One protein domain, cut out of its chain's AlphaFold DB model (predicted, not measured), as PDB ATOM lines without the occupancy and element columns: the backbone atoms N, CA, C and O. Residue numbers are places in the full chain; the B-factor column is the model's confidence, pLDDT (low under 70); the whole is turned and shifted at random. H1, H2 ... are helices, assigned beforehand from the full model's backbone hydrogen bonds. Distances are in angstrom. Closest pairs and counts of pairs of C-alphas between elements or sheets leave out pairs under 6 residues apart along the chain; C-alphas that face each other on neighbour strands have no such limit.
ATOM      1  N   GLY A  81     -55.807  41.667 -46.434       72.50
ATOM      2  CA  GLY A  81     -54.400  41.467 -46.773       72.50
ATOM      3  C   GLY A  81     -53.524  42.700 -46.617       72.50
ATOM      4  O   GLY A  81     -52.450  42.606 -46.037       72.50
ATOM      5  N   TRP A  82     -53.976  43.890 -47.028       78.25
ATOM      6  CA  TRP A  82     -53.197  45.117 -46.821       78.25
ATOM      7  C   TRP A  82     -53.008  45.440 -45.337       78.25
ATOM      8  O   TRP A  82     -51.925  45.855 -44.917       78.25
ATOM      9  N   LYS A  83     -54.053  45.256 -44.522       77.56
ATOM     10  CA  LYS A  83     -53.963  45.482 -43.071       77.56
ATOM     11  C   LYS A  83     -53.008  44.491 -42.416       77.56
ATOM     12  O   LYS A  83     -52.209  44.896 -41.568       77.56
ATOM     13  N   ASP A  84     -53.076  43.231 -42.831       79.12
ATOM     14  CA  ASP A  84     -52.222  42.166 -42.322       79.12
ATOM     15  C   ASP A  84     -50.764  42.395 -42.724       79.12
ATOM     16  O   ASP A  84     -49.903  42.525 -41.849       79.12
ATOM     17  N   PHE A  85     -50.510  42.631 -44.010       85.00
ATOM     18  CA  PHE A  85     -49.202  43.010 -44.534       85.00
ATOM     19  C   PHE A  85     -48.613  44.229 -43.812       85.00
ATOM     20  O   PHE A  85     -47.477  44.183 -43.340       85.00
ATOM     21  N   ARG A  86     -49.381  45.315 -43.656       85.06
ATOM     22  CA  ARG A  86     -48.921  46.533 -42.968       85.06
ATOM     23  C   ARG A  86     -48.529  46.262 -41.515       85.06
ATOM     24  O   ARG A  86     -47.534  46.804 -41.029       85.06
ATOM     25  N   SER A  87     -49.311  45.451 -40.811       85.25
ATOM     26  CA  SER A  87     -49.020  45.051 -39.433       85.25
ATOM     27  C   SER A  87     -47.753  44.194 -39.338       85.25
ATOM     28  O   SER A  87     -46.937  44.369 -38.426       85.25
ATOM     29  N   ASP A  88     -47.575  43.269 -40.274       87.94
ATOM     30  CA  ASP A  88     -46.445  42.339 -40.281       87.94
ATOM     31  C   ASP A  88     -45.153  43.037 -40.671       87.94
ATOM     32  O   ASP A  88     -44.130  42.862 -40.008       87.94
ATOM     33  N   LEU A  89     -45.230  43.947 -41.635       90.25
ATOM     34  CA  LEU A  89     -44.146  44.850 -41.975       90.25
ATOM     35  C   LEU A  89     -43.761  45.741 -40.790       90.25
ATOM     36  O   LEU A  89     -42.577  45.887 -40.495       90.25
ATOM     37  N   CYS A  90     -44.732  46.301 -40.063       90.50
ATOM     38  CA  CYS A  90     -44.435  47.077 -38.858       90.50
ATOM     39  C   CYS A  90     -43.721  46.229 -37.794       90.50
ATOM     40  O   CYS A  90     -42.750  46.681 -37.188       90.50
ATOM     41  N   SER A  91     -44.165  44.983 -37.598       90.94
ATOM     42  CA  SER A  91     -43.534  44.041 -36.666       90.94
ATOM     43  C   SER A  91     -42.098  43.709 -37.087       90.94
ATOM     44  O   SER A  91     -41.197  43.701 -36.250       90.94
ATOM     45  N   LEU A  92     -41.864  43.510 -38.384       92.69
ATOM     46  CA  LEU A  92     -40.537  43.268 -38.942       92.69
ATOM     47  C   LEU A  92     -39.609  44.486 -38.781       92.69
ATOM     48  O   LEU A  92     -38.467  44.324 -38.359       92.69
ATOM     49  N   ILE A  93     -40.101  45.704 -39.047       93.50
ATOM     50  CA  ILE A  93     -39.356  46.960 -38.838       93.50
ATOM     51  C   ILE A  93     -38.965  47.121 -37.370       93.50
ATOM     52  O   ILE A  93     -37.818  47.455 -37.070       93.50
ATOM     53  N   TYR A  94     -39.903  46.863 -36.459       94.62
ATOM     54  CA  TYR A  94     -39.648  46.917 -35.025       94.62
ATOM     55  C   TYR A  94     -38.516  45.958 -34.622       94.62
ATOM     56  O   TYR A  94     -37.554  46.365 -33.969       94.62
ATOM     57  N   VAL A  95     -38.599  44.695 -35.056       93.81
ATOM     58  CA  VAL A  95     -37.580  43.675 -34.763       93.81
ATOM     59  C   VAL A  95     -36.229  44.053 -35.365       93.81
ATOM     60  O   VAL A  95     -35.224  43.961 -34.663       93.81
ATOM     61  N   LYS A  96     -36.194  44.554 -36.608       94.56
ATOM     62  CA  LYS A  96     -34.965  45.079 -37.218       94.56
ATOM     63  C   LYS A  96     -34.333  46.164 -36.353       94.56
ATOM     64  O   LYS A  96     -33.142  46.088 -36.088       94.56
ATOM     65  N   GLY A  97     -35.111  47.128 -35.860       93.94
ATOM     66  CA  GLY A  97     -34.590  48.182 -34.985       93.94
ATOM     67  C   GLY A  97     -33.949  47.636 -33.703       93.94
ATOM     68  O   GLY A  97     -32.883  48.097 -33.297       93.94
ATOM     69  N   CYS A  98     -34.554  46.615 -33.090       94.56
ATOM     70  CA  CYS A  98     -33.970  45.928 -31.934       94.56
ATOM     71  C   CYS A  98     -32.660  45.201 -32.282       94.56
ATOM     72  O   CYS A  98     -31.705  45.264 -31.506       94.56
ATOM     73  N   PHE A  99     -32.613  44.527 -33.434       94.06
ATOM     74  CA  PHE A  99     -31.437  43.790 -33.899       94.06
ATOM     75  C   PHE A  99     -30.295  44.745 -34.245       94.06
ATOM     76  O   PHE A  99     -29.198  44.569 -33.729       94.06
ATOM     77  N   ASP A 100     -30.558  45.802 -35.017       93.62
ATOM     78  CA  ASP A 100     -29.577  46.842 -35.344       93.62
ATOM     79  C   ASP A 100     -28.971  47.436 -34.063       93.62
ATOM     80  O   ASP A 100     -27.755  47.550 -33.932       93.62
ATOM     81  N   ALA A 101     -29.811  47.760 -33.072       94.31
ATOM     82  CA  ALA A 101     -29.352  48.303 -31.796       94.31
ATOM     83  C   ALA A 101     -28.481  47.318 -31.001       94.31
ATOM     84  O   ALA A 101     -27.619  47.747 -30.238       94.31
ATOM     85  N   ALA A 102     -28.709  46.014 -31.136       91.44
ATOM     86  CA  ALA A 102     -27.900  44.986 -30.496       91.44
ATOM     87  C   ALA A 102     -26.598  44.707 -31.266       91.44
ATOM     88  O   ALA A 102     -25.548  44.587 -30.636       91.44
ATOM     89  N   ILE A 103     -26.624  44.730 -32.601       91.88
ATOM     90  CA  ILE A 103     -25.425  44.678 -33.453       91.88
ATOM     91  C   ILE A 103     -24.495  45.850 -33.123       91.88
ATOM     92  O   ILE A 103     -23.296  45.656 -32.937       91.88
ATOM     93  N   LEU A 104     -25.042  47.057 -32.942       93.81
ATOM     94  CA  LEU A 104     -24.276  48.233 -32.511       93.81
ATOM     95  C   LEU A 104     -23.643  48.077 -31.115       93.81
ATOM     96  O   LEU A 104     -22.675  48.769 -30.810       93.81
ATOM     97  N   ARG A 105     -24.158  47.170 -30.273       94.12
ATOM     98  CA  ARG A 105     -23.550  46.799 -28.980       94.12
ATOM     99  C   ARG A 105     -22.509  45.678 -29.095       94.12
ATOM    100  O   ARG A 105     -21.923  45.314 -28.081       94.12
ATOM    101  N   GLY A 106     -22.267  45.147 -30.294       90.94
ATOM    102  CA  GLY A 106     -21.326  44.053 -30.546       90.94
ATOM    103  C   GLY A 106     -21.943  42.652 -30.498       90.94
ATOM    104  O   GLY A 106     -21.202  41.671 -30.509       90.94
ATOM    105  N   GLU A 107     -23.273  42.532 -30.449       89.00
ATOM    106  CA  GLU A 107     -23.943  41.228 -30.497       89.00
ATOM    107  C   GLU A 107     -23.899  40.639 -31.914       89.00
ATOM    108  O   GLU A 107     -24.179  41.325 -32.899       89.00
ATOM    109  N   ASN A 108     -23.599  39.342 -32.026       87.25
ATOM    110  CA  ASN A 108     -23.617  38.642 -33.311       87.25
ATOM    111  C   ASN A 108     -25.047  38.208 -33.664       87.25
ATOM    112  O   ASN A 108     -25.547  37.192 -33.170       87.25
ATOM    113  N   LEU A 109     -25.704  38.994 -34.513       86.38
ATOM    114  CA  LEU A 109     -27.089  38.804 -34.933       86.38
ATOM    115  C   LEU A 109     -27.196  38.841 -36.462       86.38
ATOM    116  O   LEU A 109     -26.379  39.492 -37.115       86.38
ATOM    117  N   PRO A 110     -28.201  38.172 -37.050       87.38
ATOM    118  CA  PRO A 110     -28.433  38.250 -38.484       87.38
ATOM    119  C   PRO A 110     -28.862  39.664 -38.890       87.38
ATOM    120  O   PRO A 110     -29.692  40.290 -38.225       87.38
ATOM    121  N   ASN A 111     -28.321  40.153 -40.005       88.69
ATOM    122  CA  ASN A 111     -28.757  41.417 -40.588       88.69
ATOM    123  C   ASN A 111     -30.112  41.225 -41.287       88.69
ATOM    124  O   ASN A 111     -30.290  40.294 -42.070       88.69
ATOM    125  N   ILE A 112     -31.069  42.110 -41.010       89.88
ATOM    126  CA  ILE A 112     -32.422  42.033 -41.570       89.88
ATOM    127  C   ILE A 112     -32.555  43.077 -42.679       89.88
ATOM    128  O   ILE A 112     -32.764  44.260 -42.407       89.88
ATOM    129  N   ASP A 113     -32.483  42.638 -43.935       90.12
ATOM    130  CA  ASP A 113     -32.743  43.490 -45.099       90.12
ATOM    131  C   ASP A 113     -34.220  43.419 -45.518       90.12
ATOM    132  O   ASP A 113     -34.648  42.556 -46.288       90.12
ATOM    133  N   ILE A 114     -35.005  44.370 -45.008       89.38
ATOM    134  CA  ILE A 114     -36.438  44.508 -45.305       89.38
ATOM    135  C   ILE A 114     -36.682  44.723 -46.803       89.38
ATOM    136  O   ILE A 114     -37.628  44.160 -47.350       89.38
ATOM    137  N   SER A 115     -35.827  45.492 -47.482       87.81
ATOM    138  CA  SER A 115     -35.978  45.758 -48.914       87.81
ATOM    139  C   SER A 115     -35.787  44.480 -49.727       87.81
ATOM    140  O   SER A 115     -36.531  44.238 -50.676       87.81
ATOM    141  N   SER A 116     -34.823  43.636 -49.343       87.06
ATOM    142  CA  SER A 116     -34.602  42.350 -50.007       87.06
ATOM    143  C   SER A 116     -35.762  41.373 -49.791       87.06
ATOM    144  O   SER A 116     -36.234  40.782 -50.761       87.06
ATOM    145  N   ILE A 117     -36.277  41.268 -48.556       88.31
ATOM    146  CA  ILE A 117     -37.445  40.427 -48.225       88.31
ATOM    147  C   ILE A 117     -38.657  40.835 -49.070       88.31
ATOM    148  O   ILE A 117     -39.298  39.998 -49.703       88.31
ATOM    149  N   LEU A 118     -38.952  42.135 -49.112       87.44
ATOM    150  CA  LEU A 118     -40.109  42.649 -49.834       87.44
ATOM    151  C   LEU A 118     -39.957  42.514 -51.348       87.44
ATOM    152  O   LEU A 118     -40.913  42.152 -52.026       87.44
ATOM    153  N   ARG A 119     -38.755  42.741 -51.882       84.56
ATOM    154  CA  ARG A 119     -38.446  42.497 -53.295       84.56
ATOM    155  C   ARG A 119     -38.660  41.034 -53.677       84.56
ATOM    156  O   ARG A 119     -39.216  40.773 -54.738       84.56
ATOM    157  N   HIS A 120     -38.242  40.087 -52.833       86.12
ATOM    158  CA  HIS A 120     -38.496  38.663 -53.073       86.12
ATOM    159  C   HIS A 120     -39.997  38.372 -53.119       86.12
ATOM    160  O   HIS A 120     -40.472  37.790 -54.091       86.12
ATOM    161  N   ALA A 121     -40.750  38.855 -52.126       85.75
ATOM    162  CA  ALA A 121     -42.199  38.680 -52.068       85.75
ATOM    163  C   ALA A 121     -42.914  39.286 -53.292       85.75
ATOM    164  O   ALA A 121     -43.768  38.638 -53.892       85.75
ATOM    165  N   LEU A 122     -42.531  40.498 -53.709       83.44
ATOM    166  CA  LEU A 122     -43.083  41.168 -54.892       83.44
ATOM    167  C   LEU A 122     -42.770  40.408 -56.188       83.44
ATOM    168  O   LEU A 122     -43.660  40.202 -57.012       83.44
ATOM    169  N   ASN A 123     -41.537  39.922 -56.346       83.50
ATOM    170  CA  ASN A 123     -41.157  39.126 -57.512       83.50
ATOM    171  C   ASN A 123     -41.956  37.814 -57.596       83.50
ATOM    172  O   ASN A 123     -42.317  37.393 -58.693       83.50
ATOM    173  N   LYS A 124     -42.270  37.186 -56.455       82.31
ATOM    174  CA  LYS A 124     -43.080  35.955 -56.398       82.31
ATOM    175  C   LYS A 124     -44.507  36.159 -56.887       82.31
ATOM    176  O   LYS A 124     -45.057  35.266 -57.522       82.31
ATOM    177  N   VAL A 125     -45.082  37.337 -56.654       78.31
ATOM    178  CA  VAL A 125     -46.412  37.700 -57.165       78.31
ATOM    179  C   VAL A 125     -46.376  38.319 -58.570       78.31
ATOM    180  O   VAL A 125     -47.377  38.852 -59.038       78.31
ATOM    181  N   GLY A 126     -45.233  38.259 -59.262       73.31
ATOM    182  CA  GLY A 126     -45.080  38.762 -60.630       73.31
ATOM    183  C   GLY A 126     -44.953  40.285 -60.741       73.31
ATOM    184  O   GLY A 126     -45.007  40.822 -61.846       73.31
ATOM    185  N   ILE A 127     -44.758  40.993 -59.625       74.69
ATOM    186  CA  ILE A 127     -44.579  42.448 -59.611       74.69
ATOM    187  C   ILE A 127     -43.085  42.746 -59.726       74.69
ATOM    188  O   ILE A 127     -42.332  42.634 -58.760       74.69
ATOM    189  N   SER A 128     -42.646  43.132 -60.927       63.97
ATOM    190  CA  SER A 128     -41.238  43.443 -61.176       63.97
ATOM    191  C   SER A 128     -40.805  44.688 -60.400       63.97
ATOM    192  O   SER A 128     -41.333  45.783 -60.615       63.97
ATOM    193  N   TYR A 129     -39.803  44.531 -59.539       63.34
ATOM    194  CA  TYR A 129     -39.165  45.628 -58.819       63.34
ATOM    195  C   TYR A 129     -37.780  45.924 -59.406       63.34
ATOM    196  O   TYR A 129     -36.894  45.067 -59.379       63.34
ATOM    197  N   SER A 130     -37.567  47.144 -59.913       54.38
ATOM    198  CA  SER A 130     -36.228  47.598 -60.299       54.38
ATOM    199  C   SER A 130     -35.489  48.138 -59.067       54.38
ATOM    200  O   SER A 130     -36.063  48.937 -58.328       54.38
ATOM    201  N   PRO A 131     -34.201  47.810 -58.854       55.94
ATOM    202  CA  PRO A 131     -33.386  48.417 -57.798       55.94
ATOM    203  C   PRO A 131     -33.322  49.952 -57.870       55.94
ATOM    204  O   PRO A 131     -33.031  50.597 -56.868       55.94
ATOM    205  N   SER A 132     -33.579  50.527 -59.052       54.53
ATOM    206  CA  SER A 132     -33.626  51.973 -59.294       54.53
ATOM    207  C   SER A 132     -35.007  52.606 -59.080       54.53
ATOM    208  O   SER A 132     -35.110  53.830 -59.063       54.53
ATOM    209  N   SER A 133     -36.070  51.807 -58.952       54.47
ATOM    210  CA  SER A 133     -37.428  52.294 -58.686       54.47
ATOM    211  C   SER A 133     -37.708  52.251 -57.190       54.47
ATOM    212  O   SER A 133     -37.455  51.236 -56.547       54.47
ATOM    213  N   ASN A 134     -38.253  53.328 -56.626       58.06
ATOM    214  CA  ASN A 134     -38.652  53.342 -55.221       58.06
ATOM    215  C   ASN A 134     -39.736  52.286 -54.968       58.06
ATOM    216  O   ASN A 134     -40.707  52.198 -55.717       58.06
ATOM    217  N   MET A 135     -39.606  51.531 -53.874       61.16
ATOM    218  CA  MET A 135     -40.560  50.485 -53.480       61.16
ATOM    219  C   MET A 135     -42.003  50.993 -53.354       61.16
ATOM    220  O   MET A 135     -42.949  50.280 -53.696       61.16
ATOM    221  N   LEU A 136     -42.169  52.261 -52.967       58.12
ATOM    222  CA  LEU A 136     -43.467  52.929 -52.977       58.12
ATOM    223  C   LEU A 136     -44.123  52.943 -54.356       58.12
ATOM    224  O   LEU A 136     -45.331  52.773 -54.430       58.12
ATOM    225  N   SER A 137     -43.368  53.139 -55.437       57.19
ATOM    226  CA  SER A 137     -43.925  53.287 -56.783       57.19
ATOM    227  C   SER A 137     -44.551  51.988 -57.293       57.19
ATOM    228  O   SER A 137     -45.625  52.028 -57.888       57.19
ATOM    229  N   SER A 138     -43.936  50.837 -57.003       61.69
ATOM    230  CA  SER A 138     -44.485  49.524 -57.369       61.69
ATOM    231  C   SER A 138     -45.782  49.231 -56.612       61.69
ATOM    232  O   SER A 138     -46.780  48.858 -57.220       61.69
ATOM    233  N   LEU A 139     -45.819  49.493 -55.303       61.84
ATOM    234  CA  LEU A 139     -47.023  49.310 -54.482       61.84
ATOM    235  C   LEU A 139     -48.120  50.332 -54.815       61.84
ATOM    236  O   LEU A 139     -49.304  50.014 -54.768       61.84
ATOM    237  N   HIS A 140     -47.741  51.542 -55.233       59.97
ATOM    238  CA  HIS A 140     -48.669  52.562 -55.711       59.97
ATOM    239  C   HIS A 140     -49.306  52.196 -57.064       59.97
ATOM    240  O   HIS A 140     -50.276  52.833 -57.463       59.97
ATOM    241  N   SER A 141     -48.855  51.159 -57.769       56.34
ATOM    242  CA  SER A 141     -49.563  50.662 -58.961       56.34
ATOM    243  C   SER A 141     -50.685  49.670 -58.627       56.34
ATOM    244  O   SER A 141     -51.650  49.584 -59.376       56.34
ATOM    245  N   ILE A 142     -50.628  49.039 -57.447       59.66
ATOM    246  CA  ILE A 142     -51.582  48.021 -56.988       59.66
ATOM    247  C   ILE A 142     -52.867  48.712 -56.519       59.66
ATOM    248  O   ILE A 142     -52.857  49.477 -55.552       59.66
ATOM    249  N   GLY A 143     -53.969  48.554 -57.242       53.97
ATOM    250  CA  GLY A 143     -55.205  49.302 -56.981       53.97
ATOM    251  C   GLY A 143     -56.482  48.643 -57.481       53.97
ATOM    252  O   GLY A 143     -57.567  49.132 -57.165       53.97
ATOM    253  N   SER A 144     -56.393  47.546 -58.235       56.72
ATOM    254  CA  SER A 144     -57.584  46.832 -58.681       56.72
ATOM    255  C   SER A 144     -58.067  45.840 -57.616       56.72
ATOM    256  O   SER A 144     -57.327  45.366 -56.756       56.72
ATOM    257  N   LYS A 145     -59.361  45.511 -57.661       52.81
ATOM    258  CA  LYS A 145     -59.996  44.578 -56.719       52.81
ATOM    259  C   LYS A 145     -59.478  43.138 -56.860       52.81
ATOM    260  O   LYS A 145     -59.644  42.356 -55.932       52.81
ATOM    261  N   GLU A 146     -58.882  42.819 -58.006       51.69
ATOM    262  CA  GLU A 146     -58.260  41.532 -58.346       51.69
ATOM    263  C   GLU A 146     -56.818  41.434 -57.814       51.69
ATOM    264  O   GLU A 146     -56.305  40.343 -57.608       51.69
ATOM    265  N   GLU A 147     -56.188  42.567 -57.500       59.50
ATOM    266  CA  GLU A 147     -54.833  42.638 -56.940       59.50
ATOM    267  C   GLU A 147     -54.807  42.632 -55.399       59.50
ATOM    268  O   GLU A 147     -53.745  42.625 -54.778       59.50
ATOM    269  N   ILE A 148     -55.980  42.622 -54.763       61.47
ATOM    270  CA  ILE A 148     -56.138  42.591 -53.304       61.47
ATOM    271  C   ILE A 148     -55.565  41.302 -52.699       61.47
ATOM    272  O   ILE A 148     -54.924  41.372 -51.648       61.47
ATOM    273  N   ASP A 149     -55.741  40.169 -53.380       65.81
ATOM    274  CA  ASP A 149     -55.259  38.856 -52.935       65.81
ATOM    275  C   ASP A 149     -53.717  38.772 -52.976       65.81
ATOM    276  O   ASP A 149     -53.103  37.978 -52.266       65.81
ATOM    277  N   LEU A 150     -53.052  39.651 -53.741       74.88
ATOM    278  CA  LEU A 150     -51.586  39.729 -53.778       74.88
ATOM    279  C   LEU A 150     -51.017  40.187 -52.431       74.88
ATOM    280  O   LEU A 150     -49.928  39.764 -52.043       74.88
ATOM    281  N   PHE A 151     -51.753  41.023 -51.692       76.56
ATOM    282  CA  PHE A 151     -51.323  41.461 -50.366       76.56
ATOM    283  C   PHE A 151     -51.402  40.362 -49.315       76.56
ATOM    284  O   PHE A 151     -50.631  40.425 -48.359       76.56
ATOM    285  N   ASP A 152     -52.259  39.356 -49.497       75.56
ATOM    286  CA  ASP A 152     -52.263  38.180 -48.625       75.56
ATOM    287  C   ASP A 152     -50.958  37.395 -48.810       75.56
ATOM    288  O   ASP A 152     -50.273  37.103 -47.834       75.56
ATOM    289  N   ILE A 153     -50.531  37.179 -50.060       76.56
ATOM    290  CA  ILE A 153     -49.269  36.487 -50.367       76.56
ATOM    291  C   ILE A 153     -48.074  37.287 -49.831       76.56
ATOM    292  O   ILE A 153     -47.247  36.757 -49.091       76.56
ATOM    293  N   ILE A 154     -47.980  38.583 -50.148       81.81
ATOM    294  CA  ILE A 154     -46.882  39.439 -49.660       81.81
ATOM    295  C   ILE A 154     -46.884  39.502 -48.119       81.81
ATOM    296  O   ILE A 154     -45.822  39.491 -47.481       81.81
ATOM    297  N   GLY A 155     -48.077  39.550 -47.521       82.50
ATOM    298  CA  GLY A 155     -48.300  39.471 -46.085       82.50
ATOM    299  C   GLY A 155     -47.737  38.184 -45.495       82.50
ATOM    300  O   GLY A 155     -46.935  38.259 -44.567       82.50
ATOM    301  N   ASP A 156     -48.050  37.031 -46.078       80.44
ATOM    302  CA  ASP A 156     -47.600  35.714 -45.616       80.44
ATOM    303  C   ASP A 156     -46.078  35.543 -45.672       80.44
ATOM    304  O   ASP A 156     -45.487  35.009 -44.724       80.44
ATOM    305  N   TYR A 157     -45.418  36.052 -46.718       81.75
ATOM    306  CA  TYR A 157     -43.951  36.095 -46.791       81.75
ATOM    307  C   TYR A 157     -43.369  36.927 -45.647       81.75
ATOM    308  O   TYR A 157     -42.490  36.479 -44.903       81.75
ATOM    309  N   THR A 158     -43.889  38.146 -45.485       86.75
ATOM    310  CA  THR A 158     -43.422  39.088 -44.462       86.75
ATOM    311  C   THR A 158     -43.643  38.515 -43.063       86.75
ATOM    312  O   THR A 158     -42.733  38.538 -42.231       86.75
ATOM    313  N   ALA A 159     -44.821  37.940 -42.822       83.94
ATOM    314  CA  ALA A 159     -45.200  37.282 -41.585       83.94
ATOM    315  C   ALA A 159     -44.304  36.082 -41.290       83.94
ATOM    316  O   ALA A 159     -43.856  35.928 -40.159       83.94
ATOM    317  N   SER A 160     -44.013  35.245 -42.284       82.38
ATOM    318  CA  SER A 160     -43.206  34.036 -42.099       82.38
ATOM    319  C   SER A 160     -41.776  34.367 -41.701       82.38
ATOM    320  O   SER A 160     -41.267  33.807 -40.729       82.38
ATOM    321  N   VAL A 161     -41.153  35.335 -42.379       85.50
ATOM    322  CA  VAL A 161     -39.809  35.804 -42.023       85.50
ATOM    323  C   VAL A 161     -39.815  36.450 -40.638       85.50
ATOM    324  O   VAL A 161     -39.013  36.081 -39.781       85.50
ATOM    325  N   PHE A 162     -40.761  37.354 -40.370       88.56
ATOM    326  CA  PHE A 162     -40.931  37.972 -39.054       88.56
ATOM    327  C   PHE A 162     -41.082  36.923 -37.938       88.56
ATOM    328  O   PHE A 162     -40.388  36.993 -36.917       88.56
ATOM    329  N   LEU A 163     -41.968  35.943 -38.126       84.62
ATOM    330  CA  LEU A 163     -42.243  34.901 -37.146       84.62
ATOM    331  C   LEU A 163     -41.034  33.981 -36.958       84.62
ATOM    332  O   LEU A 163     -40.737  33.638 -35.819       84.62
ATOM    333  N   GLY A 164     -40.322  33.623 -38.029       81.69
ATOM    334  CA  GLY A 164     -39.111  32.798 -37.965       81.69
ATOM    335  C   GLY A 164     -37.940  33.492 -37.265       81.69
ATOM    336  O   GLY A 164     -37.211  32.862 -36.502       81.69
ATOM    337  N   ILE A 165     -37.781  34.806 -37.454       86.88
ATOM    338  CA  ILE A 165     -36.758  35.597 -36.748       86.88
ATOM    339  C   ILE A 165     -37.115  35.737 -35.266       86.88
ATOM    340  O   ILE A 165     -36.255  35.610 -34.391       86.88
ATOM    341  N   THR A 166     -38.384  36.017 -34.970       87.44
ATOM    342  CA  THR A 166     -38.834  36.383 -33.620       87.44
ATOM    343  C   THR A 166     -39.058  35.165 -32.728       87.44
ATOM    344  O   THR A 166     -38.770  35.202 -31.529       87.44
ATOM    345  N   PHE A 167     -39.559  34.072 -33.297       84.50
ATOM    346  CA  PHE A 167     -39.984  32.879 -32.573       84.50
ATOM    347  C   PHE A 167     -39.225  31.645 -33.051       84.50
ATOM    348  O   PHE A 167     -38.879  31.515 -34.219       84.50
ATOM    349  N   ASN A 168     -38.997  30.703 -32.138       68.12
ATOM    350  CA  ASN A 168     -38.273  29.462 -32.417       68.12
ATOM    351  C   ASN A 168     -39.154  28.442 -33.176       68.12
ATOM    352  O   ASN A 168     -39.459  27.377 -32.641       68.12
ATOM    353  N   LYS A 169     -39.663  28.800 -34.367       59.72
ATOM    354  CA  LYS A 169     -40.639  27.989 -35.126       59.72
ATOM    355  C   LYS A 169     -40.064  27.313 -36.380       59.72
ATOM    356  O   LYS A 169     -40.754  26.499 -36.985       59.72
ATOM    357  N   THR A 170     -38.817  27.574 -36.755       50.50
ATOM    358  CA  THR A 170     -38.155  26.809 -37.820       50.50
ATOM    359  C   THR A 170     -37.255  25.742 -37.198       50.50
ATOM    360  O   THR A 170     -36.303  26.027 -36.478       50.50
ATOM    361  N   ASN A 171     -37.582  24.470 -37.445       41.09
ATOM    362  CA  ASN A 171     -36.868  23.295 -36.922       41.09
ATOM    363  C   ASN A 171     -35.428  23.141 -37.483       41.09
ATOM    364  O   ASN A 171     -34.767  22.145 -37.200       41.09
ATOM    365  N   SER A 172     -34.940  24.096 -38.283       44.12
ATOM    366  CA  SER A 172     -33.737  24.011 -39.125       44.12
ATOM    367  C   SER A 172     -32.553  24.888 -38.670       44.12
ATOM    368  O   SER A 172     -31.491  24.844 -39.284       44.12
ATOM    369  N   ILE A 173     -32.678  25.675 -37.593       51.59
ATOM    370  CA  ILE A 173     -31.750  26.798 -37.303       51.59
ATOM    371  C   ILE A 173     -30.388  26.369 -36.714       51.59
ATOM    372  O   ILE A 173     -29.519  27.205 -36.476       51.59
ATOM    373  N   SER A 174     -30.131  25.085 -36.469       44.44
ATOM    374  CA  SER A 174     -28.968  24.690 -35.662       44.44
ATOM    375  C   SER A 174     -27.586  24.889 -36.310       44.44
ATOM    376  O   SER A 174     -26.612  24.757 -35.582       44.44
ATOM    377  N   ASN A 175     -27.459  25.257 -37.596       51.53
ATOM    378  CA  ASN A 175     -26.149  25.387 -38.272       51.53
ATOM    379  C   ASN A 175     -26.054  26.484 -39.358       51.53
ATOM    380  O   ASN A 175     -25.203  26.408 -40.243       51.53
ATOM    381  N   ILE A 176     -26.920  27.498 -39.332       60.59
ATOM    382  CA  ILE A 176     -26.932  28.545 -40.368       60.59
ATOM    383  C   ILE A 176     -26.114  29.748 -39.891       60.59
ATOM    384  O   ILE A 176     -26.281  30.203 -38.756       60.59
ATOM    385  N   THR A 177     -25.216  30.257 -40.740       61.69
ATOM    386  CA  THR A 177     -24.468  31.488 -40.451       61.69
ATOM    387  C   THR A 177     -25.436  32.662 -40.306       61.69
ATOM    388  O   THR A 177     -26.468  32.718 -40.974       61.69
ATOM    389  N   THR A 178     -25.110  33.632 -39.453       64.31
ATOM    390  CA  THR A 178     -25.935  34.837 -39.263       64.31
ATOM    391  C   THR A 178     -26.181  35.586 -40.577       64.31
ATOM    392  O   THR A 178     -27.254  36.153 -40.758       64.31
ATOM    393  N   GLU A 179     -25.245  35.517 -41.526       66.38
ATOM    394  CA  GLU A 179     -25.356  36.137 -42.852       66.38
ATOM    395  C   GLU A 179     -26.426  35.498 -43.753       66.38
ATOM    396  O   GLU A 179     -27.101  36.214 -44.485       66.38
ATOM    397  N   SER A 180     -26.643  34.180 -43.671       77.00
ATOM    398  CA  SER A 180     -27.575  33.448 -44.553       77.00
ATOM    399  C   SER A 180     -28.909  33.102 -43.884       77.00
ATOM    400  O   SER A 180     -29.788  32.481 -44.486       77.00
ATOM    401  N   PHE A 181     -29.097  33.514 -42.628       81.31
ATOM    402  CA  PHE A 181     -30.268  33.151 -41.837       81.31
ATOM    403  C   PHE A 181     -31.581  33.640 -42.461       81.31
ATOM    404  O   PHE A 181     -32.507  32.852 -42.640       81.31
ATOM    405  N   VAL A 182     -31.667  34.917 -42.843       82.19
ATOM    406  CA  VAL A 182     -32.895  35.482 -43.433       82.19
ATOM    407  C   VAL A 182     -33.208  34.835 -44.785       82.19
ATOM    408  O   VAL A 182     -34.358  34.491 -45.045       82.19
ATOM    409  N   GLU A 183     -32.189  34.588 -45.610       84.19
ATOM    410  CA  GLU A 183     -32.339  33.884 -46.891       84.19
ATOM    411  C   GLU A 183     -32.845  32.452 -46.693       84.19
ATOM    412  O   GLU A 183     -33.703  31.983 -47.441       84.19
ATOM    413  N   SER A 184     -32.374  31.769 -45.646       82.56
ATOM    414  CA  SER A 184     -32.859  30.431 -45.313       82.56
ATOM    415  C   SER A 184     -34.333  30.421 -44.906       82.56
ATOM    416  O   SER A 184     -35.055  29.525 -45.326       82.56
ATOM    417  N   LEU A 185     -34.806  31.439 -44.175       82.62
ATOM    418  CA  LEU A 185     -36.221  31.570 -43.813       82.62
ATOM    419  C   LEU A 185     -37.099  31.823 -45.039       82.62
ATOM    420  O   LEU A 185     -38.195  31.274 -45.132       82.62
ATOM    421  N   ILE A 186     -36.612  32.636 -45.980       83.44
ATOM    422  CA  ILE A 186     -37.288  32.870 -47.260       83.44
ATOM    423  C   ILE A 186     -37.399  31.554 -48.037       83.44
ATOM    424  O   ILE A 186     -38.485  31.191 -48.478       83.44
ATOM    425  N   ARG A 187     -36.301  30.799 -48.149       83.69
ATOM    426  CA  ARG A 187     -36.286  29.501 -48.836       83.69
ATOM    427  C   ARG A 187     -37.176  28.460 -48.150       83.69
ATOM    428  O   ARG A 187     -37.839  27.685 -48.829       83.69
ATOM    429  N   ASP A 188     -37.197  28.431 -46.819       77.44
ATOM    430  CA  ASP A 188     -38.067  27.536 -46.051       77.44
ATOM    431  C   ASP A 188     -39.549  27.867 -46.303       77.44
ATOM    432  O   ASP A 188     -40.360  26.952 -46.431       77.44
ATOM    433  N   HIS A 189     -39.903  29.151 -46.434       78.94
ATOM    434  CA  HIS A 189     -41.251  29.562 -46.830       78.94
ATOM    435  C   HIS A 189     -41.580  29.156 -48.273       78.94
ATOM    436  O   HIS A 189     -42.630  28.556 -48.489       78.94
ATOM    437  N   ASP A 190     -40.681  29.409 -49.232       81.62
ATOM    438  CA  ASP A 190     -40.842  28.979 -50.631       81.62
ATOM    439  C   ASP A 190     -41.147  27.471 -50.704       81.62
ATOM    440  O   ASP A 190     -42.136  27.058 -51.302       81.62
ATOM    441  N   ASN A 191     -40.369  26.655 -49.987       79.00
ATOM    442  CA  ASN A 191     -40.574  25.209 -49.929       79.00
ATOM    443  C   ASN A 191     -41.939  24.820 -49.334       79.00
ATOM    444  O   ASN A 191     -42.499  23.796 -49.714       79.00
ATOM    445  N   LEU A 192     -42.474  25.571 -48.369       72.94
ATOM    446  CA  LEU A 192     -43.791  25.280 -47.789       72.94
ATOM    447  C   LEU A 192     -44.924  25.598 -48.768       72.94
ATOM    448  O   LEU A 192     -45.867  24.813 -48.865       72.94
ATOM    449  N   VAL A 193     -44.807  26.715 -49.491       73.25
ATOM    450  CA  VAL A 193     -45.763  27.133 -50.527       73.25
ATOM    451  C   VAL A 193     -45.770  26.132 -51.683       73.25
ATOM    452  O   VAL A 193     -46.833  25.644 -52.058       73.25
ATOM    453  N   ASP A 194     -44.590  25.772 -52.193       73.25
ATOM    454  CA  ASP A 194     -44.439  24.885 -53.354       73.25
ATOM    455  C   ASP A 194     -44.931  23.454 -53.077       73.25
ATOM    456  O   ASP A 194     -45.343  22.744 -53.992       73.25
ATOM    457  N   ASN A 195     -44.921  23.024 -51.811       68.81
ATOM    458  CA  ASN A 195     -45.400  21.702 -51.399       68.81
ATOM    459  C   ASN A 195     -46.893  21.673 -51.017       68.81
ATOM    460  O   ASN A 195     -47.341  20.670 -50.457       68.81
ATOM    461  N   GLU A 196     -47.648  22.758 -51.255       62.53
ATOM    462  CA  GLU A 196     -49.056  22.927 -50.836       62.53
ATOM    463  C   GLU A 196     -49.297  22.573 -49.356       62.53
ATOM    464  O   GLU A 196     -50.407  22.220 -48.936       62.53
ATOM    465  N   ALA A 197     -48.251  22.653 -48.529       54.62
ATOM    466  CA  ALA A 197     -48.397  22.419 -47.110       54.62
ATOM    467  C   ALA A 197     -49.305  23.531 -46.578       54.62
ATOM    468  O   ALA A 197     -49.086  24.694 -46.925       54.62
ATOM    469  N   PRO A 198     -50.317  23.226 -45.743       47.69
ATOM    470  CA  PRO A 198     -51.142  24.269 -45.173       47.69
ATOM    471  C   PRO A 198     -50.225  25.206 -44.390       47.69
ATOM    472  O   PRO A 198     -49.752  24.870 -43.298       47.69
ATOM    473  N   LEU A 199     -49.980  26.386 -44.968       52.75
ATOM    474  CA  LEU A 199     -49.587  27.577 -44.245       52.75
ATOM    475  C   LEU A 199     -50.684  27.721 -43.213       52.75
ATOM    476  O   LEU A 199     -51.798  28.120 -43.519       52.75
ATOM    477  N   ASN A 200     -50.431  27.226 -42.011       44.25
ATOM    478  CA  ASN A 200     -51.306  27.473 -40.896       44.25
ATOM    479  C   ASN A 200     -50.867  28.873 -40.470       44.25
ATOM    480  O   ASN A 200     -49.824  28.959 -39.799       44.25
ATOM    481  N   PRO A 201     -51.535  29.962 -40.923       49.25
ATOM    482  CA  PRO A 201     -51.201  31.283 -40.432       49.25
ATOM    483  C   PRO A 201     -51.374  31.138 -38.938       49.25
ATOM    484  O   PRO A 201     -52.469  30.820 -38.471       49.25
ATOM    485  N   ALA A 202     -50.268  31.196 -38.195       48.66
ATOM    486  CA  ALA A 202     -50.324  31.021 -36.761       48.66
ATOM    487  C   ALA A 202     -51.391  31.999 -36.290       48.66
ATOM    488  O   ALA A 202     -51.233  33.210 -36.468       48.66
ATOM    489  N   GLY A 203     -52.523  31.474 -35.808       51.12
ATOM    490  CA  GLY A 203     -53.609  32.332 -35.385       51.12
ATOM    491  C   GLY A 203     -52.998  33.316 -34.402       51.12
ATOM    492  O   GLY A 203     -52.225  32.913 -33.539       51.12
ATOM    493  N   ILE A 204     -53.297  34.607 -34.534       51.16
ATOM    494  CA  ILE A 204     -52.764  35.686 -33.678       51.16
ATOM    495  C   ILE A 204     -52.806  35.312 -32.176       51.16
ATOM    496  O   ILE A 204     -51.993  35.765 -31.372       51.16
ATOM    497  N   HIS A 205     -53.752  34.449 -31.796       48.56
ATOM    498  CA  HIS A 205     -53.924  33.903 -30.454       48.56
ATOM    499  C   HIS A 205     -52.821  32.937 -29.979       48.56
ATOM    500  O   HIS A 205     -52.603  32.867 -28.771       48.56
ATOM    501  N   ASP A 206     -52.100  32.273 -30.880       59.59
ATOM    502  CA  ASP A 206     -51.008  31.349 -30.558       59.59
ATOM    503  C   ASP A 206     -49.662  32.064 -30.385       59.59
ATOM    504  O   ASP A 206     -48.841  31.649 -29.568       59.59
ATOM    505  N   VAL A 207     -49.455  33.195 -31.072       63.88
ATOM    506  CA  VAL A 207     -48.172  33.923 -31.068       63.88
ATOM    507  C   VAL A 207     -47.792  34.438 -29.670       63.88
ATOM    508  O   VAL A 207     -46.616  34.508 -29.314       63.88
ATOM    509  N   ILE A 208     -48.787  34.721 -28.818       66.88
ATOM    510  CA  ILE A 208     -48.578  35.135 -27.419       66.88
ATOM    511  C   ILE A 208     -47.852  34.048 -26.611       66.88
ATOM    512  O   ILE A 208     -47.077  34.381 -25.712       66.88
ATOM    513  N   GLY A 209     -48.087  32.772 -26.929       71.12
ATOM    514  CA  GLY A 209     -47.519  31.621 -26.225       71.12
ATOM    515  C   GLY A 209     -46.209  31.101 -26.814       71.12
ATOM    516  O   GLY A 209     -45.620  30.190 -26.242       71.12
ATOM    517  N   TYR A 210     -45.741  31.646 -27.940       78.62
ATOM    518  CA  TYR A 210     -44.545  31.127 -28.596       78.62
ATOM    519  C   TYR A 210     -43.258  31.553 -27.876       78.62
ATOM    520  O   TYR A 210     -43.119  32.735 -27.519       78.62
ATOM    521  N   PRO A 211     -42.301  30.624 -27.678       83.62
ATOM    522  CA  PRO A 211     -40.996  30.960 -27.133       83.62
ATOM    523  C   PRO A 211     -40.241  31.847 -28.124       83.62
ATOM    524  O   PRO A 211     -40.283  31.636 -29.340       83.62
ATOM    525  N   PHE A 212     -39.559  32.859 -27.596       87.44
ATOM    526  CA  PHE A 212     -38.701  33.703 -28.416       87.44
ATOM    527  C   PHE A 212     -37.477  32.938 -28.903       87.44
ATOM    528  O   PHE A 212     -36.967  32.047 -28.223       87.44
ATOM    529  N   SER A 213     -37.008  33.307 -30.091       86.50
ATOM    530  CA  SER A 213     -35.718  32.848 -30.589       86.50
ATOM    531  C   SER A 213     -34.585  33.405 -29.719       86.50
ATOM    532  O   SER A 213     -34.730  34.436 -29.050       86.50
ATOM    533  N   LYS A 214     -33.413  32.758 -29.761       86.25
ATOM    534  CA  LYS A 214     -32.206  33.269 -29.092       86.25
ATOM    535  C   LYS A 214     -31.877  34.693 -29.557       86.25
ATOM    536  O   LYS A 214     -31.562  35.542 -28.731       86.25
ATOM    537  N   TYR A 215     -32.016  34.965 -30.855       88.19
ATOM    538  CA  TYR A 215     -31.761  36.285 -31.430       88.19
ATOM    539  C   TYR A 215     -32.734  37.349 -30.911       88.19
ATOM    540  O   TYR A 215     -32.306  38.446 -30.561       88.19
ATOM    541  N   ALA A 216     -34.024  37.024 -30.780       89.25
ATOM    542  CA  ALA A 216     -35.018  37.941 -30.227       89.25
ATOM    543  C   ALA A 216     -34.766  38.257 -28.742       89.25
ATOM    544  O   ALA A 216     -34.938  39.402 -28.322       89.25
ATOM    545  N   ILE A 217     -34.311  37.270 -27.961       87.94
ATOM    546  CA  ILE A 217     -33.936  37.463 -26.552       87.94
ATOM    547  C   ILE A 217     -32.701  38.369 -26.441       87.94
ATOM    548  O   ILE A 217     -32.753  39.372 -25.733       87.94
ATOM    549  N   VAL A 218     -31.624  38.058 -27.171       88.31
ATOM    550  CA  VAL A 218     -30.372  38.848 -27.176       88.31
ATOM    551  C   VAL A 218     -30.620  40.285 -27.646       88.31
ATOM    552  O   VAL A 218     -30.077  41.241 -27.093       88.31
ATOM    553  N   SER A 219     -31.519  40.463 -28.613       89.44
ATOM    554  CA  SER A 219     -31.890  41.781 -29.138       89.44
ATOM    555  C   SER A 219     -32.859  42.558 -28.242       89.44
ATOM    556  O   SER A 219     -33.232  43.681 -28.578       89.44
ATOM    557  N   ASN A 220     -33.274  41.992 -27.103       92.62
ATOM    558  CA  ASN A 220     -34.240  42.585 -26.177       92.62
ATOM    559  C   ASN A 220     -35.587  42.943 -26.847       92.62
ATOM    560  O   ASN A 220     -36.172  44.004 -26.612       92.62
ATOM    561  N   VAL A 221     -36.095  42.056 -27.709       91.69
ATOM    562  CA  VAL A 221     -37.396  42.237 -28.364       91.69
ATOM    563  C   VAL A 221     -38.516  42.155 -27.323       91.69
ATOM    564  O   VAL A 221     -38.756  41.121 -26.704       91.69
ATOM    565  N   SER A 222     -39.255  43.251 -27.134       90.94
ATOM    566  CA  SER A 222     -40.393  43.281 -26.204       90.94
ATOM    567  C   SER A 222     -41.608  42.494 -26.705       90.94
ATOM    568  O   SER A 222     -42.234  42.848 -27.705       90.94
ATOM    569  N   ARG A 223     -42.055  41.502 -25.924       86.69
ATOM    570  CA  ARG A 223     -43.315  40.772 -26.173       86.69
ATOM    571  C   ARG A 223     -44.541  41.680 -26.186       86.69
ATOM    572  O   ARG A 223     -45.436  41.479 -27.000       86.69
ATOM    573  N   LYS A 224     -44.576  42.709 -25.332       86.94
ATOM    574  CA  LYS A 224     -45.676  43.688 -25.312       86.94
ATOM    575  C   LYS A 224     -45.727  44.489 -26.616       86.94
ATOM    576  O   LYS A 224     -46.819  44.748 -27.110       86.94
ATOM    577  N   ALA A 225     -44.571  44.846 -27.180       88.88
ATOM    578  CA  ALA A 225     -44.501  45.539 -28.464       88.88
ATOM    579  C   ALA A 225     -44.979  44.646 -29.614       88.88
ATOM    580  O   ALA A 225     -45.867  45.063 -30.346       88.88
ATOM    581  N   ILE A 226     -44.492  43.402 -29.692       88.12
ATOM    582  CA  ILE A 226     -44.924  42.423 -30.705       88.12
ATOM    583  C   ILE A 226     -46.435  42.184 -30.664       88.12
ATOM    584  O   ILE A 226     -47.101  42.121 -31.690       88.12
ATOM    585  N   ILE A 227     -47.005  42.084 -29.466       83.12
ATOM    586  CA  ILE A 227     -48.454  41.972 -29.311       83.12
ATOM    587  C   ILE A 227     -49.137  43.228 -29.851       83.12
ATOM    588  O   ILE A 227     -50.056  43.117 -30.653       83.12
ATOM    589  N   LYS A 228     -48.690  44.429 -29.476       84.31
ATOM    590  CA  LYS A 228     -49.304  45.663 -29.987       84.31
ATOM    591  C   LYS A 228     -49.228  45.761 -31.514       84.31
ATOM    592  O   LYS A 228     -50.244  46.085 -32.122       84.31
ATOM    593  N   THR A 229     -48.097  45.410 -32.126       85.88
ATOM    594  CA  THR A 229     -47.962  45.425 -33.587       85.88
ATOM    595  C   THR A 229     -48.855  44.373 -34.242       85.88
ATOM    596  O   THR A 229     -49.676  44.753 -35.062       85.88
ATOM    597  N   ILE A 230     -48.836  43.102 -33.823       81.88
ATOM    598  CA  ILE A 230     -49.678  42.042 -34.421       81.88
ATOM    599  C   ILE A 230     -51.180  42.307 -34.223       81.88
ATOM    600  O   ILE A 230     -51.987  42.056 -35.115       81.88
ATOM    601  N   PHE A 231     -51.605  42.808 -33.061       76.81
ATOM    602  CA  PHE A 231     -53.025  43.099 -32.832       76.81
ATOM    603  C   PHE A 231     -53.536  44.274 -33.680       76.81
ATOM    604  O   PHE A 231     -54.751  44.378 -33.890       76.81
ATOM    605  N   SER A 232     -52.641  45.103 -34.230       76.56
ATOM    606  CA  SER A 232     -53.012  46.194 -35.138       76.56
ATOM    607  C   SER A 232     -53.700  45.709 -36.418       76.56
ATOM    608  O   SER A 232     -54.524  46.448 -36.951       76.56
ATOM    609  N   ARG A 233     -53.506  44.442 -36.826       75.06
ATOM    610  CA  ARG A 233     -54.274  43.779 -37.902       75.06
ATOM    611  C   ARG A 233     -55.786  44.009 -37.782       75.06
ATOM    612  O   ARG A 233     -56.480  44.269 -38.761       75.06
ATOM    613  N   ARG A 234     -56.312  43.963 -36.548       71.38
ATOM    614  CA  ARG A 234     -57.751  44.123 -36.266       71.38
ATOM    615  C   ARG A 234     -58.191  45.580 -36.145       71.38
ATOM    616  O   ARG A 234     -59.355  45.878 -36.404       71.38
ATOM    617  N   ARG A 235     -57.298  46.467 -35.701       68.69
ATOM    618  CA  ARG A 235     -57.561  47.897 -35.453       68.69
ATOM    619  C   ARG A 235     -56.309  48.733 -35.766       68.69
ATOM    620  O   ARG A 235     -55.599  49.121 -34.831       68.69
ATOM    621  N   PRO A 236     -56.033  49.026 -37.049       62.09
ATOM    622  CA  PRO A 236     -54.799  49.702 -37.459       62.09
ATOM    623  C   PRO A 236     -54.673  51.119 -36.874       62.09
ATOM    624  O   PRO A 236     -53.576  51.551 -36.542       62.09
ATOM    625  N   GLU A 237     -55.799  51.800 -36.634       62.03
ATOM    626  CA  GLU A 237     -55.877  53.146 -36.036       62.03
ATOM    627  C   GLU A 237     -55.354  53.222 -34.590       62.03
ATOM    628  O   GLU A 237     -55.084  54.303 -34.074       62.03
ATOM    629  N   SER A 238     -55.208  52.079 -33.913       64.38
ATOM    630  CA  SER A 238     -54.749  52.025 -32.521       64.38
ATOM    631  C   SER A 238     -53.233  51.883 -32.364       64.38
ATOM    632  O   SER A 238     -52.731  51.972 -31.240       64.38
ATOM    633  N   LEU A 239     -52.500  51.661 -33.463       76.19
ATOM    634  CA  LEU A 239     -51.059  51.465 -33.420       76.19
ATOM    635  C   LEU A 239     -50.317  52.795 -33.547       76.19
ATOM    636  O   LEU A 239     -50.441  53.513 -34.535       76.19
ATOM    637  N   ASP A 240     -49.468  53.076 -32.567       80.31
ATOM    638  CA  ASP A 240     -48.522  54.183 -32.637       80.31
ATOM    639  C   ASP A 240     -47.347  53.821 -33.566       80.31
ATOM    640  O   ASP A 240     -46.319  53.288 -33.137       80.31
ATOM    641  N   TYR A 241     -47.518  54.081 -34.866       80.94
ATOM    642  CA  TYR A 241     -46.496  53.824 -35.887       80.94
ATOM    643  C   TYR A 241     -45.184  54.560 -35.594       80.94
ATOM    644  O   TYR A 241     -44.117  54.009 -35.856       80.94
ATOM    645  N   SER A 242     -45.242  55.755 -34.996       80.19
ATOM    646  CA  SER A 242     -44.043  56.532 -34.659       80.19
ATOM    647  C   SER A 242     -43.164  55.818 -33.630       80.19
ATOM    648  O   SER A 242     -41.938  55.869 -33.702       80.19
ATOM    649  N   LYS A 243     -43.794  55.079 -32.713       84.00
ATOM    650  CA  LYS A 243     -43.116  54.323 -31.664       84.00
ATOM    651  C   LYS A 243     -42.618  52.959 -32.123       84.00
ATOM    652  O   LYS A 243     -41.540  52.540 -31.709       84.00
ATOM    653  N   TYR A 244     -43.417  52.234 -32.904       86.44
ATOM    654  CA  TYR A 244     -43.124  50.835 -33.229       86.44
ATOM    655  C   TYR A 244     -42.430  50.654 -34.580       86.44
ATOM    656  O   TYR A 244     -41.587  49.773 -34.710       86.44
ATOM    657  N   CYS A 245     -42.735  51.482 -35.577       88.00
ATOM    658  CA  CYS A 245     -42.176  51.354 -36.923       88.00
ATOM    659  C   CYS A 245     -42.070  52.722 -37.625       88.00
ATOM    660  O   CYS A 245     -42.738  52.962 -38.634       88.00
ATOM    661  N   PRO A 246     -41.201  53.626 -37.130       85.19
ATOM    662  CA  PRO A 246     -41.107  55.009 -37.613       85.19
ATOM    663  C   PRO A 246     -40.694  55.129 -39.086       85.19
ATOM    664  O   PRO A 246     -40.949  56.145 -39.724       85.19
ATOM    665  N   THR A 247     -40.056  54.100 -39.644       86.94
ATOM    666  CA  THR A 247     -39.568  54.073 -41.029       86.94
ATOM    667  C   THR A 247     -40.509  53.357 -41.996       86.94
ATOM    668  O   THR A 247     -40.132  53.130 -43.143       86.94
ATOM    669  N   ILE A 248     -41.732  53.011 -41.579       85.75
ATOM    670  CA  ILE A 248     -42.679  52.263 -42.421       85.75
ATOM    671  C   ILE A 248     -43.055  53.005 -43.717       85.75
ATOM    672  O   ILE A 248     -43.242  52.362 -44.747       85.75
ATOM    673  N   SER A 249     -43.034  54.345 -43.709       82.19
ATOM    674  CA  SER A 249     -43.233  55.198 -44.898       82.19
ATOM    675  C   SER A 249     -42.187  54.997 -45.985       82.19
ATOM    676  O   SER A 249     -42.417  55.416 -47.110       82.19
ATOM    677  N   LYS A 250     -41.029  54.398 -45.679       83.88
ATOM    678  CA  LYS A 250     -40.010  54.076 -46.691       83.88
ATOM    679  C   LYS A 250     -40.413  52.890 -47.564       83.88
ATOM    680  O   LYS A 250     -39.860  52.721 -48.645       83.88
ATOM    681  N   TYR A 251     -41.332  52.064 -47.073       81.50
ATOM    682  CA  TYR A 251     -41.672  50.782 -47.676       81.50
ATOM    683  C   TYR A 251     -43.086  50.770 -48.246       81.50
ATOM    684  O   TYR A 251     -43.302  50.129 -49.265       81.50
ATOM    685  N   ILE A 252     -44.035  51.476 -47.623       77.81
ATOM    686  CA  ILE A 252     -45.431  51.514 -48.069       77.81
ATOM    687  C   ILE A 252     -45.978  52.950 -48.098       77.81
ATOM    688  O   ILE A 252     -45.632  53.749 -47.224       77.81
ATOM    689  N   PRO A 253     -46.853  53.284 -49.067       68.94
ATOM    690  CA  PRO A 253     -47.612  54.530 -49.048       68.94
ATOM    691  C   PRO A 253     -48.596  54.549 -47.868       68.94
ATOM    692  O   PRO A 253     -49.246  53.544 -47.565       68.94
ATOM    693  N   PHE A 254     -48.693  55.689 -47.183       62.94
ATOM    694  CA  PHE A 254     -49.599  55.863 -46.041       62.94
ATOM    695  C   PHE A 254     -51.032  56.200 -46.458       62.94
ATOM    696  O   PHE A 254     -51.943  55.903 -45.699       62.94
ATOM    697  N   ASP A 255     -51.188  56.788 -47.640       55.94
ATOM    698  CA  ASP A 255     -52.343  57.506 -48.183       55.94
ATOM    699  C   ASP A 255     -53.233  56.640 -49.088       55.94
ATOM    700  O   ASP A 255     -54.454  56.675 -48.979       55.94
ATOM    701  N   LYS A 256     -52.647  55.794 -49.940       52.66
ATOM    702  CA  LYS A 256     -53.390  55.100 -51.013       52.66
ATOM    703  C   LYS A 256     -54.419  54.052 -50.551       52.66
ATOM    704  O   LYS A 256     -55.347  53.707 -51.276       52.66
ATOM    705  N   HIS A 257     -54.234  53.498 -49.357       52.94
ATOM    706  CA  HIS A 257     -55.084  52.440 -48.797       52.94
ATOM    707  C   HIS A 257     -55.478  52.738 -47.349       52.94
ATOM    708  O   HIS A 257     -55.874  51.839 -46.608       52.94
ATOM    709  N   SER A 258     -55.327  53.984 -46.904       45.25
ATOM    710  CA  SER A 258     -55.994  54.464 -45.705       45.25
ATOM    711  C   SER A 258     -57.242  55.198 -46.156       45.25
ATOM    712  O   SER A 258     -57.177  56.363 -46.520       45.25
ATOM    713  N   ALA A 259     -58.402  54.560 -46.050       40.22
ATOM    714  CA  ALA A 259     -59.593  55.343 -45.770       40.22
ATOM    715  C   ALA A 259     -59.407  55.910 -44.353       40.22
ATOM    716  O   ALA A 259     -59.872  55.326 -43.374       40.22
ATOM    717  N   SER A 260     -58.621  56.981 -44.219       37.03
ATOM    718  CA  SER A 260     -58.687  57.800 -43.025       37.03
ATOM    719  C   SER A 260     -60.059  58.449 -43.057       37.03
ATOM    720  O   SER A 260     -60.437  59.076 -44.043       37.03
ATOM    721  N   ILE A 261     -60.825  58.311 -41.980       41.84
ATOM    722  CA  ILE A 261     -62.136  58.963 -41.836       41.84
ATOM    723  C   ILE A 261     -62.016  60.497 -41.993       41.84
ATOM    724  O   ILE A 261     -63.009  61.169 -42.247       41.84
ATOM    725  N   THR A 262     -60.808  61.070 -41.916       35.78
ATOM    726  CA  THR A 262     -60.569  62.487 -42.230       35.78
ATOM    727  C   THR A 262     -60.721  62.842 -43.712       35.78
ATOM    728  O   THR A 262     -61.094  63.976 -43.997       35.78
TER     729      THR A 262
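Overview. This is residues 81 to 262 of the 348 residues of the protein "Putative membrane protein" of bacterium 2013Arg42i (UniProt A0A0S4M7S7). Two long helices, H1 and H4, lie side by side and run the same way through the middle of a helical body. H8 and the short H9 pack on H1, H2 and H5 pack at steep angles on H4, and the short H7 sits over the end of H4. The printed part has 182 residues, with nine named helices, H1 to H9 in order along the chain, and no named strand; its class is all helix. It is compact, with a radius of gyration of the C-alphas of 15.8 A, and its C-alphas span 43 by 36 by 35 A.

Along the chain. The longest helix, H1, holds residues 81 to 103 and measures 32.1 A from C-alpha 81 at (-54.400, 41.467, -46.773) to C-alpha 103 at (-25.425, 44.678, -33.453). H4, residues 150 to 166, is 24.1 A long and begins with C-alpha 150 at (-51.586, 39.729, -53.778). H5, residues 181 to 194, measures 20.0 A, H2, residues 114 to 124, 15.5 A, and H8, residues 223 to 231, 12.0 A. The short helices are H3, residues 135 to 139, H6, residues 204 to 207, H7, residues 214 to 218, and H9, residues 241 to 244.

Arrangement. H1 and H4 are the hub, touching four helices each. They touch at a shallow tilt of 29 degrees, the same way, with C-alphas 85 and 155 closest at 4.0 A. H8 touches H1 residues 87 to 91 alone, opposite ways at a shallow tilt of 22 degrees, closest at Ser 91 and Thr 229, whose C-alphas are 5.6 A apart. H9 touches H1 residues 90 to 94 alone, with C-alphas 94 and 244 closest at 5.5 A. H2 touches H4 residues 153 to 158 alone, opposite ways at a steep tilt of 42 degrees, with C-alphas 121 and 154 closest at 5.3 A. H5 touches H4 opposite ways at a steep tilt of 46 degrees, with C-alphas 161 and 185 closest at 5.8 A. H7 touches H4 residues 165 to 166 alone, with C-alphas 166 and 216 closest at 5.3 A, and also touches H1, with C-alphas 102 and 218 closest at 7.4 A. H3 touches no helix but is near H2; H6 and H8 are close but not clearly touching, with C-alphas 204 and 230 closest at 7.1 A. H1 and H5 are apart. In H1, H2, H3, H4, H5, H7 and H8 every O i to N i+4 pair is within hydrogen-bond range; H6 and H9 are too short for one.

Size, cuts and confidence. The farthest C-alphas, of Asn 175 and Thr 262, are 50.8 A apart. The printed part has no cut. The link from H4 to H5, 14 residues, is long; residues 245 to 262 hold no named element. Mean pLDDT of the printed part is 74.8, with residues 128 to 149, 168 to 179, 195 to 208, 235 to 238 and 253 to 262 under 70.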